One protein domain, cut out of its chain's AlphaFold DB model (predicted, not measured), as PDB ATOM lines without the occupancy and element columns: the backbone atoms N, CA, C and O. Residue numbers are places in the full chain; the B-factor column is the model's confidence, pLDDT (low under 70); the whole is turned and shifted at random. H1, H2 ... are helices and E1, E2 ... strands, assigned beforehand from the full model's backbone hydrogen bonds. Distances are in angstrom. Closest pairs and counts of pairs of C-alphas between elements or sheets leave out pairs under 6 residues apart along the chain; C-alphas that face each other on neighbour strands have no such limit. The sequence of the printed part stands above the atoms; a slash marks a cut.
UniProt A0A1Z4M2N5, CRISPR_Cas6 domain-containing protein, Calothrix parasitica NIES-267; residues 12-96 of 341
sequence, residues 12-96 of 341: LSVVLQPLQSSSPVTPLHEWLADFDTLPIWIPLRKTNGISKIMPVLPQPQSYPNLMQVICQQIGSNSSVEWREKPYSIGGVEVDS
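AT A GLANCE: This is residues 12 to 96 of the 341 residues of the protein "CRISPR_Cas6 domain-containing protein" of Calothrix parasitica NIES-267 (UniProt A0A1Z4M2N5). A strongly twisted, curled sheet of five antiparallel strands, E2 - E3 - E1 - E5 - E4, has helix H1 over one face, along E1 and E5. The printed part has 85 residues, mixed in class, running E1 E2 E3 H1 E4 E5. It is compact, with a radius of gyration of the C-alphas of 12.2 A and spans of 36 by 29 by 20 A.

HOW THE PARTS SIT: E1, residues 12 to 18, and E5, residues 85 to 95, are neighbours; N 13 and O 93, 2.9 A, are within hydrogen-bond range. E2, residues 40 to 47, and E3, residues 50 to 56, form a hairpin, with N 42 and O 54 at 2.8 A; E4, residues 79 to 82, and E5 form another, with N 87 and O 80 at 2.8 A. H1, residues 60 to 76, is on the sheet, height 8.8 A; 11 of 13 O i to N i+4 pairs are within range.

IN THESE COORDINATES: E1 begins at C-alpha 12 (138.113, 187.103, 221.934). E5, 25.8 A long, ends at C-alpha 95 (134.938, 186.711, 217.215).

THE WHOLE: The printed part has no cut. The link E1 to E2 is long. Residues 21 to 23 and 48 have pLDDT under 70.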
ATOM      1  N   LEU A  12     137.360 188.352 221.809       93.62
ATOM      2  CA  LEU A  12     138.113 187.103 221.934       93.62
ATOM      3  C   LEU A  12     137.453 186.247 223.013       93.62
ATOM      4  O   LEU A  12     136.880 186.776 223.966       93.62
ATOM      5  N   SER A  13     137.556 184.929 222.879       93.88
ATOM      6  CA  SER A  13     137.172 183.975 223.921       93.88
ATOM      7  C   SER A  13     138.328 183.037 224.220       93.88
ATOM      8  O   SER A  13     138.937 182.486 223.313       93.88
ATOM      9  N   VAL A  14     138.606 182.820 225.497       93.94
ATOM     10  CA  VAL A  14     139.595 181.859 225.977       93.94
ATOM     11  C   VAL A  14     138.867 180.606 226.454       93.94
ATOM     12  O   VAL A  14     137.904 180.689 227.223       93.94
ATOM     13  N   VAL A  15     139.309 179.444 225.974       93.19
ATOM     14  CA  VAL A  15     138.717 178.143 226.308       93.19
ATOM     15  C   VAL A  15     139.382 177.581 227.558       93.19
ATOM     16  O   VAL A  15     140.592 177.370 227.577       93.19
ATOM     17  N   LEU A  16     138.585 177.295 228.586       91.75
ATOM     18  CA  LEU A  16     139.052 176.732 229.849       91.75
ATOM     19  C   LEU A  16     138.741 175.235 229.926       91.75
ATOM     20  O   LEU A  16     137.580 174.819 229.833       91.75
ATOM     21  N   GLN A  17     139.772 174.434 230.171       90.38
ATOM     22  CA  GLN A  17     139.681 172.996 230.413       90.38
ATOM     23  C   GLN A  17     139.987 172.711 231.890       90.38
ATOM     24  O   GLN A  17     141.017 173.170 232.376       90.38
ATOM     25  N   PRO A  18     139.121 172.004 232.640       88.75
ATOM     26  CA  PRO A  18     139.388 171.697 234.046       88.75
ATOM     27  C   PRO A  18     140.707 170.934 234.224       88.75
ATOM     28  O   PRO A  18     140.926 169.929 233.547       88.75
ATOM     29  N   LEU A  19     141.560 171.387 235.147       85.56
ATOM     30  CA  LEU A  19     142.800 170.689 235.488       85.56
ATOM     31  C   LEU A  19     142.534 169.672 236.608       85.56
ATOM     32  O   LEU A  19     141.857 169.989 237.584       85.56
ATOM     33  N   GLN A  20     143.062 168.453 236.475       72.56
ATOM     34  CA  GLN A  20     142.981 167.424 237.527       72.56
ATOM     35  C   GLN A  20     144.230 167.383 238.426       72.56
ATOM     36  O   GLN A  20     144.184 166.783 239.497       72.56
ATOM     37  N   SER A  21     145.341 167.996 238.003       65.94
ATOM     38  CA  SER A  21     146.629 167.963 238.707       65.94
ATOM     39  C   SER A  21     146.861 169.191 239.591       65.94
ATOM     40  O   SER A  21     146.331 170.271 239.346       65.94
ATOM     41  N   SER A  22     147.726 169.034 240.594       64.38
ATOM     42  CA  SER A  22     148.167 170.074 241.534       64.38
ATOM     43  C   SER A  22     149.319 170.936 240.993       64.38
ATOM     44  O   SER A  22     150.229 171.298 241.741       64.38
ATOM     45  N   SER A  23     149.350 171.193 239.685       68.31
ATOM     46  CA  SER A  23     150.366 172.064 239.081       68.31
ATOM     47  C   SER A  23     150.241 173.485 239.649       68.31
ATOM     48  O   SER A  23     149.124 173.897 239.972       68.31
ATOM     49  N   PRO A  24     151.342 174.247 239.781       80.94
ATOM     50  CA  PRO A  24     151.247 175.645 240.179       80.94
ATOM     51  C   PRO A  24     150.377 176.389 239.162       80.94
ATOM     52  O   PRO A  24     150.619 176.327 237.957       80.94
ATOM     53  N   VAL A  25     149.332 177.041 239.662       88.69
ATOM     54  CA  VAL A  25     148.388 177.829 238.871       88.69
ATOM     55  C   VAL A  25     148.621 179.306 239.143       88.69
ATOM     56  O   VAL A  25     148.860 179.703 240.282       88.69
ATOM     57  N   THR A  26     148.540 180.127 238.101       90.75
ATOM     58  CA  THR A  26     148.592 181.587 238.238       90.75
ATOM     59  C   THR A  26     147.172 182.131 238.375       90.75
ATOM     60  O   THR A  26     146.308 181.742 237.584       90.75
ATOM     61  N   PRO A  27     146.876 183.034 239.326       92.12
ATOM     62  CA  PRO A  27     145.581 183.701 239.365       92.12
ATOM     63  C   PRO A  27     145.269 184.359 238.016       92.12
ATOM     64  O   PRO A  27     146.088 185.095 237.474       92.12
ATOM     65  N   LEU A  28     144.079 184.123 237.455       91.00
ATOM     66  CA  LEU A  28     143.749 184.577 236.095       91.00
ATOM     67  C   LEU A  28     143.934 186.095 235.888       91.00
ATOM     68  O   LEU A  28     144.280 186.539 234.797       91.00
ATOM     69  N   HIS A  29     143.705 186.898 236.927       88.12
ATOM     70  CA  HIS A  29     143.875 188.348 236.858       88.12
ATOM     71  C   HIS A  29     145.349 188.786 236.764       88.12
ATOM     72  O   HIS A  29     145.614 189.873 236.263       88.12
ATOM     73  N   GLU A  30     146.289 187.935 237.176       89.44
ATOM     74  CA  GLU A  30     147.740 188.139 237.051       89.44
ATOM     75  C   GLU A  30     148.306 187.485 235.781       89.44
ATOM     76  O   GLU A  30     149.444 187.736 235.395       89.44
ATOM     77  N   TRP A  31     147.516 186.653 235.093       90.62
ATOM     78  CA  TRP A  31     147.988 185.854 233.959       90.62
ATOM     79  C   TRP A  31     148.476 186.694 232.770       90.62
ATOM     80  O   TRP A  31     149.342 186.245 232.023       90.62
ATOM     81  N   LEU A  32     147.945 187.911 232.617       89.56
ATOM     82  CA  LEU A  32     148.321 188.885 231.585       89.56
ATOM     83  C   LEU A  32     148.916 190.166 232.200       89.56
ATOM     84  O   LEU A  32     148.673 191.255 231.686       89.56
ATOM     85  N   ALA A  33     149.652 190.050 233.314       79.31
ATOM     86  CA  ALA A  33     150.183 191.197 234.062       79.31
ATOM     87  C   ALA A  33     151.060 192.150 233.227       79.31
ATOM     88  O   ALA A  33     151.052 193.352 233.476       79.31
ATOM     89  N   ASP A  34     151.756 191.633 232.210       76.50
ATOM     90  CA  ASP A  34     152.649 192.414 231.341       76.50
ATOM     91  C   ASP A  34     151.910 193.211 230.248       76.50
ATOM     92  O   ASP A  34     152.535 193.848 229.401       76.50
ATOM     93  N   PHE A  35     150.575 193.167 230.221       79.88
ATOM     94  CA  PHE A  35     149.770 193.868 229.229       79.88
ATOM     95  C   PHE A  35     149.336 195.254 229.730       79.88
ATOM     96  O   PHE A  35     148.706 195.368 230.780       79.88
ATOM     97  N   ASP A  36     149.595 196.299 228.935       77.69
ATOM     98  CA  ASP A  36     149.403 197.716 229.305       77.69
ATOM     99  C   ASP A  36     148.025 198.050 229.903       77.69
ATOM    100  O   ASP A  36     147.887 198.939 230.741       77.69
ATOM    101  N   THR A  37     146.969 197.380 229.438       81.06
ATOM    102  CA  THR A  37     145.601 197.565 229.938       81.06
ATOM    103  C   THR A  37     145.005 196.220 230.296       81.06
ATOM    104  O   THR A  37     144.520 195.511 229.418       81.06
ATOM    105  N   LEU A  38     145.007 195.877 231.583       87.62
ATOM    106  CA  LEU A  38     144.486 194.593 232.044       87.62
ATOM    107  C   LEU A  38     143.032 194.381 231.586       87.62
ATOM    108  O   LEU A  38     142.170 195.227 231.858       87.62
ATOM    109  N   PRO A  39     142.733 193.266 230.894       92.44
ATOM    110  CA  PRO A  39     141.373 192.966 230.494       92.44
ATOM    111  C   PRO A  39     140.527 192.600 231.709       92.44
ATOM    112  O   PRO A  39     140.991 191.965 232.659       92.44
ATOM    113  N   ILE A  40     139.243 192.929 231.638       93.88
ATOM    114  CA  ILE A  40     138.265 192.315 232.533       93.88
ATOM    115  C   ILE A  40     137.908 190.929 231.987       93.88
ATOM    116  O   ILE A  40     137.899 190.705 230.775       93.88
ATOM    117  N   TRP A  41     137.566 189.999 232.872       94.19
ATOM    118  CA  TRP A  41     137.245 188.629 232.486       94.19
ATOM    119  C   TRP A  41     135.744 188.383 232.571       94.19
ATOM    120  O   TRP A  41     135.201 188.154 233.654       94.19
ATOM    121  N   ILE A  42     135.072 188.406 231.420       95.19
ATOM    122  CA  ILE A  42     133.632 188.179 231.342       95.19
ATOM    123  C   ILE A  42     133.331 186.673 231.255       95.19
ATOM    124  O   ILE A  42     133.722 186.011 230.291       95.19
ATOM    125  N   PRO A  43     132.619 186.104 232.242       93.06
ATOM    126  CA  PRO A  43     132.215 184.702 232.249       93.06
ATOM    127  C   PRO A  43     131.155 184.409 231.180       93.06
ATOM    128  O   PRO A  43     130.049 184.953 231.244       93.06
ATOM    129  N   LEU A  44     131.438 183.476 230.265       90.94
ATOM    130  CA  LEU A  44     130.443 182.961 229.322       90.94
ATOM    131  C   LEU A  44     129.799 181.682 229.849       90.94
ATOM    132  O   LEU A  44     130.489 180.803 230.373       90.94
ATOM    133  N   ARG A  45     128.474 181.546 229.725       83.62
ATOM    134  CA  ARG A  45     127.803 180.312 230.158       83.62
ATOM    135  C   ARG A  45     128.339 179.118 229.375       83.62
ATOM    136  O   ARG A  45     128.537 179.173 228.160       83.62
ATOM    137  N   LYS A  46     128.547 178.013 230.096       77.75
ATOM    138  CA  LYS A  46     129.023 176.755 229.519       77.75
ATOM    139  C   LYS A  46     128.147 176.325 228.349       77.75
ATOM    140  O   LYS A  46     126.936 176.184 228.501       77.75
ATOM    141  N   THR A  47     128.793 176.034 227.227       70.94
ATOM    142  CA  THR A  47     128.150 175.469 226.039       70.94
ATOM    143  C   THR A  47     128.777 174.108 225.773       70.94
ATOM    144  O   THR A  47     129.996 174.006 225.670       70.94
ATOM    145  N   ASN A  48     127.963 173.049 225.728       69.69
ATOM    146  CA  ASN A  48     128.418 171.661 225.546       69.69
ATOM    147  C   ASN A  48     129.524 171.224 226.531       69.69
ATOM    148  O   ASN A  48     130.464 170.531 226.164       69.69
ATOM    149  N   GLY A  49     129.439 171.673 227.788       72.75
ATOM    150  CA  GLY A  49     130.428 171.361 228.829       72.75
ATOM    151  C   GLY A  49     131.718 172.190 228.776       72.75
ATOM    152  O   GLY A  49     132.474 172.171 229.745       72.75
ATOM    153  N   ILE A  50     131.933 172.973 227.714       79.81
ATOM    154  CA  ILE A  50     133.109 173.828 227.540       79.81
ATOM    155  C   ILE A  50     132.905 175.140 228.303       79.81
ATOM    156  O   ILE A  50     131.925 175.858 228.081       79.81
ATOM    157  N   SER A  51     133.836 175.456 229.202       86.69
ATOM    158  CA  SER A  51     133.918 176.761 229.861       86.69
ATOM    159  C   SER A  51     134.655 177.743 228.958       86.69
ATOM    160  O   SER A  51     135.741 177.434 228.472       86.69
ATOM    161  N   LYS A  52     134.095 178.937 228.767       92.50
ATOM    162  CA  LYS A  52     134.764 180.030 228.061       92.50
ATOM    163  C   LYS A  52     134.695 181.304 228.888       92.50
ATOM    164  O   LYS A  52     133.736 181.524 229.631       92.50
ATOM    165  N   ILE A  53     135.710 182.139 228.744       94.12
ATOM    166  CA  ILE A  53     135.765 183.479 229.324       94.12
ATOM    167  C   ILE A  53     136.225 184.459 228.253       94.12
ATOM    168  O   ILE A  53     137.045 184.107 227.410       94.12
ATOM    169  N   MET A  54     135.703 185.679 228.267       95.38
ATOM    170  CA  MET A  54     136.145 186.726 227.348       95.38
ATOM    171  C   MET A  54     137.057 187.703 228.083       95.38
ATOM    172  O   MET A  54     136.581 188.350 229.019       95.38
ATOM    173  N   PRO A  55     138.329 187.854 227.680       95.12
ATOM    174  CA  PRO A  55     139.098 189.029 228.042       95.12
ATOM    175  C   PRO A  55     138.533 190.220 227.260       95.12
ATOM    176  O   PRO A  55     138.535 190.233 226.025       95.12
ATOM    177  N   VAL A  56     137.991 191.199 227.976       94.94
ATOM    178  CA  VAL A  56     137.381 192.388 227.380       94.94
ATOM    179  C   VAL A  56     138.233 193.608 227.683       94.94
ATOM    180  O   VAL A  56     138.614 193.836 228.828       94.94
ATOM    181  N   LEU A  57     138.500 194.391 226.641       91.69
ATOM    182  CA  LEU A  57     139.164 195.688 226.717       91.69
ATOM    183  C   LEU A  57     138.161 196.793 226.372       91.69
ATOM    184  O   LEU A  57     137.253 196.557 225.572       91.69
ATOM    185  N   PRO A  58     138.324 198.014 226.909       83.56
ATOM    186  CA  PRO A  58     137.406 199.111 226.613       83.56
ATOM    187  C   PRO A  58     137.530 199.587 225.156       83.56
ATOM    188  O   PRO A  58     136.583 200.143 224.604       83.56
ATOM    189  N   GLN A  59     138.691 199.361 224.529       84.19
ATOM    190  CA  GLN A  59     139.013 199.788 223.168       84.19
ATOM    191  C   GLN A  59     139.143 198.573 222.230       84.19
ATOM    192  O   GLN A  59     140.102 197.804 222.354       84.19
ATOM    193  N   PRO A  60     138.226 198.397 221.256       80.44
ATOM    194  CA  PRO A  60     138.275 197.291 220.296       80.44
ATOM    195  C   PRO A  60     139.573 197.212 219.473       80.44
ATOM    196  O   PRO A  60     139.974 196.136 219.033       80.44
ATOM    197  N   GLN A  61     140.269 198.335 219.276       84.25
ATOM    198  CA  GLN A  61     141.507 198.388 218.489       84.25
ATOM    199  C   GLN A  61     142.675 197.638 219.147       84.25
ATOM    200  O   GLN A  61     143.634 197.295 218.462       84.25
ATOM    201  N   SER A  62     142.592 197.362 220.450       87.56
ATOM    202  CA  SER A  62     143.646 196.684 221.213       87.56
ATOM    203  C   SER A  62     143.575 195.155 221.124       87.56
ATOM    204  O   SER A  62     144.503 194.467 221.547       87.56
ATOM    205  N   TYR A  63     142.502 194.602 220.551       89.69
ATOM    206  CA  TYR A  63     142.284 193.156 220.482       89.69
ATOM    207  C   TYR A  63     143.326 192.381 219.654       89.69
ATOM    208  O   TYR A  63     143.693 191.286 220.081       89.69
ATOM    209  N   PRO A  64     143.861 192.889 218.524       89.62
ATOM    210  CA  PRO A  64     144.955 192.218 217.820       89.62
ATOM    211  C   PRO A  64     146.214 192.038 218.671       89.62
ATOM    212  O   PRO A  64     146.795 190.954 218.664       89.62
ATOM    213  N   ASN A  65     146.593 193.060 219.445       90.00
ATOM    214  CA  ASN A  65     147.725 192.972 220.368       90.00
ATOM    215  C   ASN A  65     147.425 191.983 221.506       90.00
ATOM    216  O   ASN A  65     148.214 191.086 221.784       90.00
ATOM    217  N   LEU A  66     146.232 192.081 222.106       91.19
ATOM    218  CA  LEU A  66     145.790 191.159 223.154       91.19
ATOM    219  C   LEU A  66     145.819 189.694 222.692       91.19
ATOM    220  O   LEU A  66     146.268 188.826 223.433       91.19
ATOM    221  N   MET A  67     145.377 189.409 221.464       91.75
ATOM    222  CA  MET A  67     145.423 188.061 220.891       91.75
ATOM    223  C   MET A  67     146.861 187.533 220.810       91.75
ATOM    224  O   MET A  67     147.105 186.394 221.199       91.75
ATOM    225  N   GLN A  68     147.809 188.350 220.333       90.06
ATOM    226  CA  GLN A  68     149.220 187.958 220.242       90.06
ATOM    227  C   GLN A  68     149.798 187.615 221.617       90.06
ATOM    228  O   GLN A  68     150.423 186.565 221.767       90.06
ATOM    229  N   VAL A  69     149.525 188.450 222.623       91.12
ATOM    230  CA  VAL A  69     149.986 188.229 224.001       91.12
ATOM    231  C   VAL A  69     149.353 186.974 224.601       91.12
ATOM    232  O   VAL A  69     150.064 186.145 225.158       91.12
ATOM    233  N   ILE A  70     148.047 186.758 224.414       92.19
ATOM    234  CA  ILE A  70     147.376 185.523 224.852       92.19
ATOM    235  C   ILE A  70     148.024 184.295 224.202       92.19
ATOM    236  O   ILE A  70     148.310 183.323 224.894       92.19
ATOM    237  N   CYS A  71     148.294 184.319 222.894       91.12
ATOM    238  CA  CYS A  71     148.936 183.198 222.205       91.12
ATOM    239  C   CYS A  71     150.342 182.896 222.749       91.12
ATOM    240  O   CYS A  71     150.673 181.728 222.952       91.12
ATOM    241  N   GLN A  72     151.154 183.925 223.009       90.56
ATOM    242  CA  GLN A  72     152.482 183.767 223.617       90.56
ATOM    243  C   GLN A  72     152.389 183.208 225.042       90.56
ATOM    244  O   GLN A  72     153.134 182.294 225.408       90.56
ATOM    245  N   GLN A  73     151.430 183.711 225.822       90.69
ATOM    246  CA  GLN A  73     151.234 183.302 227.204       90.69
ATOM    247  C   GLN A  73     150.751 181.855 227.305       90.69
ATOM    248  O   GLN A  73     151.261 181.114 228.135       90.69
ATOM    249  N   ILE A  74     149.864 181.401 226.411       91.06
ATOM    250  CA  ILE A  74     149.452 179.987 226.334       91.06
ATOM    251  C   ILE A  74     150.660 179.067 226.116       91.06
ATOM    252  O   ILE A  74     150.722 177.997 226.715       91.06
ATOM    253  N   GLY A  75     151.626 179.482 225.289       86.81
ATOM    254  CA  GLY A  75     152.846 178.710 225.043       86.81
ATOM    255  C   GLY A  75     153.798 178.641 226.241       86.81
ATOM    256  O   GLY A  75     154.569 177.691 226.342       86.81
ATOM    257  N   SER A  76     153.737 179.622 227.146       86.94
ATOM    258  CA  SER A  76     154.668 179.756 228.277       86.94
ATOM    259  C   SER A  76     154.074 179.243 229.593       86.94
ATOM    260  O   SER A  76     154.731 178.530 230.346       86.94
ATOM    261  N   ASN A  77     152.818 179.593 229.869       86.50
ATOM    262  CA  ASN A  77     152.065 179.202 231.051       86.50
ATOM    263  C   ASN A  77     150.571 179.128 230.714       86.50
ATOM    264  O   ASN A  77     149.890 180.147 230.636       86.50
ATOM    265  N   SER A  78     150.034 177.921 230.563       89.69
ATOM    266  CA  SER A  78     148.609 177.714 230.294       89.69
ATOM    267  C   SER A  78     147.773 177.456 231.555       89.69
ATOM    268  O   SER A  78     146.557 177.322 231.443       89.69
ATOM    269  N   SER A  79     148.390 177.347 232.738       92.12
ATOM    270  CA  SER A  79     147.715 176.917 233.970       92.12
ATOM    271  C   SER A  79     147.243 178.117 234.789       92.12
ATOM    272  O   SER A  79     148.049 178.862 235.346       92.12
ATOM    273  N   VAL A  80     145.926 178.285 234.902       93.06
ATOM    274  CA  VAL A  80     145.307 179.424 235.589       93.06
ATOM    275  C   VAL A  80     144.339 178.994 236.682       93.06
ATOM    276  O   VAL A  80     143.633 177.994 236.560       93.06
ATOM    277  N   GLU A  81     144.255 179.792 237.742       92.75
ATOM    278  CA  GLU A  81     143.188 179.700 238.730       92.75
ATOM    279  C   GLU A  81     142.088 180.710 238.402       92.75
ATOM    280  O   GLU A  81     142.333 181.912 238.262       92.75
ATOM    281  N   TRP A  82     140.848 180.231 238.306       91.50
ATOM    282  CA  TRP A  82     139.691 181.086 238.087       91.50
ATOM    283  C   TRP A  82     138.498 180.639 238.926       91.50
ATOM    284  O   TRP A  82     138.048 179.498 238.824       91.50
ATOM    285  N   ARG A  83     137.949 181.557 239.734       89.31
ATOM    286  CA  ARG A  83     136.842 181.275 240.669       89.31
ATOM    287  C   ARG A  83     137.136 180.045 241.543       89.31
ATOM    288  O   ARG A  83     136.326 179.117 241.585       89.31
ATOM    289  N   GLU A  84     138.311 180.052 242.179       89.06
ATOM    290  CA  GLU A  84     138.778 179.020 243.124       89.06
ATOM    291  C   GLU A  84     138.888 177.616 242.502       89.06
ATOM    292  O   GLU A  84     138.765 176.595 243.181       89.06
ATOM    293  N   LYS A  85     139.059 177.541 241.176       89.94
ATOM    294  CA  LYS A  85     139.204 176.279 240.450       89.94
ATOM    295  C   LYS A  85     140.356 176.351 239.452       89.94
ATOM    296  O   LYS A  85     140.481 177.366 238.760       89.94
ATOM    297  N   PRO A  86     141.155 175.279 239.332       92.12
ATOM    298  CA  PRO A  86     142.255 175.229 238.385       92.12
ATOM    299  C   PRO A  86     141.761 174.875 236.975       92.12
ATOM    300  O   PRO A  86     140.938 173.973 236.781       92.12
ATOM    301  N   TYR A  87     142.302 175.568 235.977       92.06
ATOM    302  CA  TYR A  87     142.050 175.325 234.561       92.06
ATOM    303  C   TYR A  87     143.355 175.358 233.766       92.06
ATOM    304  O   TYR A  87     144.270 176.110 234.087       92.06
ATOM    305  N   SER A  88     143.408 174.586 232.684       91.69
ATOM    306  CA  SER A  88     144.322 174.844 231.575       91.69
ATOM    307  C   SER A  88     143.607 175.668 230.510       91.69
ATOM    308  O   SER A  88     142.441 175.411 230.188       91.69
ATOM    309  N   ILE A  89     144.303 176.638 229.934       92.00
ATOM    310  CA  ILE A  89     143.836 177.377 228.771       92.00
ATOM    311  C   ILE A  89     144.127 176.551 227.520       92.00
ATOM    312  O   ILE A  89     145.275 176.378 227.121       92.00
ATOM    313  N   GLY A  90     143.063 176.039 226.900       87.81
ATOM    314  CA  GLY A  90     143.154 175.161 225.731       87.81
ATOM    315  C   GLY A  90     143.313 175.901 224.401       87.81
ATOM    316  O   GLY A  90     143.654 175.280 223.399       87.81
ATOM    317  N   GLY A  91     143.044 177.207 224.369       91.38
ATOM    318  CA  GLY A  91     143.151 178.015 223.158       91.38
ATOM    319  C   GLY A  91     142.378 179.327 223.227       91.38
ATOM    320  O   GLY A  91     141.695 179.625 224.212       91.38
ATOM    321  N   VAL A  92     142.482 180.091 222.140       93.31
ATOM    322  CA  VAL A  92     141.769 181.350 221.922       93.31
ATOM    323  C   VAL A  92     140.925 181.262 220.652       93.31
ATOM    324  O   VAL A  92     141.370 180.763 219.622       93.31
ATOM    325  N   GLU A  93     139.693 181.744 220.735       93.06
ATOM    326  CA  GLU A  93     138.766 181.871 219.619       93.06
ATOM    327  C   GLU A  93     138.553 183.350 219.301       93.06
ATOM    328  O   GLU A  93     138.358 184.173 220.202       93.06
ATOM    329  N   VAL A  94     138.571 183.677 218.011       92.50
ATOM    330  CA  VAL A  94     138.339 185.033 217.511       92.50
ATOM    331  C   VAL A  94     136.870 185.204 217.155       92.50
ATOM    332  O   VAL A  94     136.304 184.390 216.424       92.50
ATOM    333  N   ASP A  95     136.266 186.289 217.633       93.44
ATOM    334  CA  ASP A  95     134.938 186.711 217.215       93.44
ATOM    335  C   ASP A  95     135.041 187.906 216.262       93.44
ATOM    336  O   ASP A  95     135.417 189.008 216.664       93.44
ATOM    337  N   SER A  96     134.700 187.688 214.992       92.69
ATOM    338  CA  SER A  96     134.668 188.711 213.939       92.69
ATOM    339  C   SER A  96     133.245 189.041 213.465       92.69
ATOM    340  O   SER A  96     133.066 189.693 212.435       92.69
TER     341      SER A  96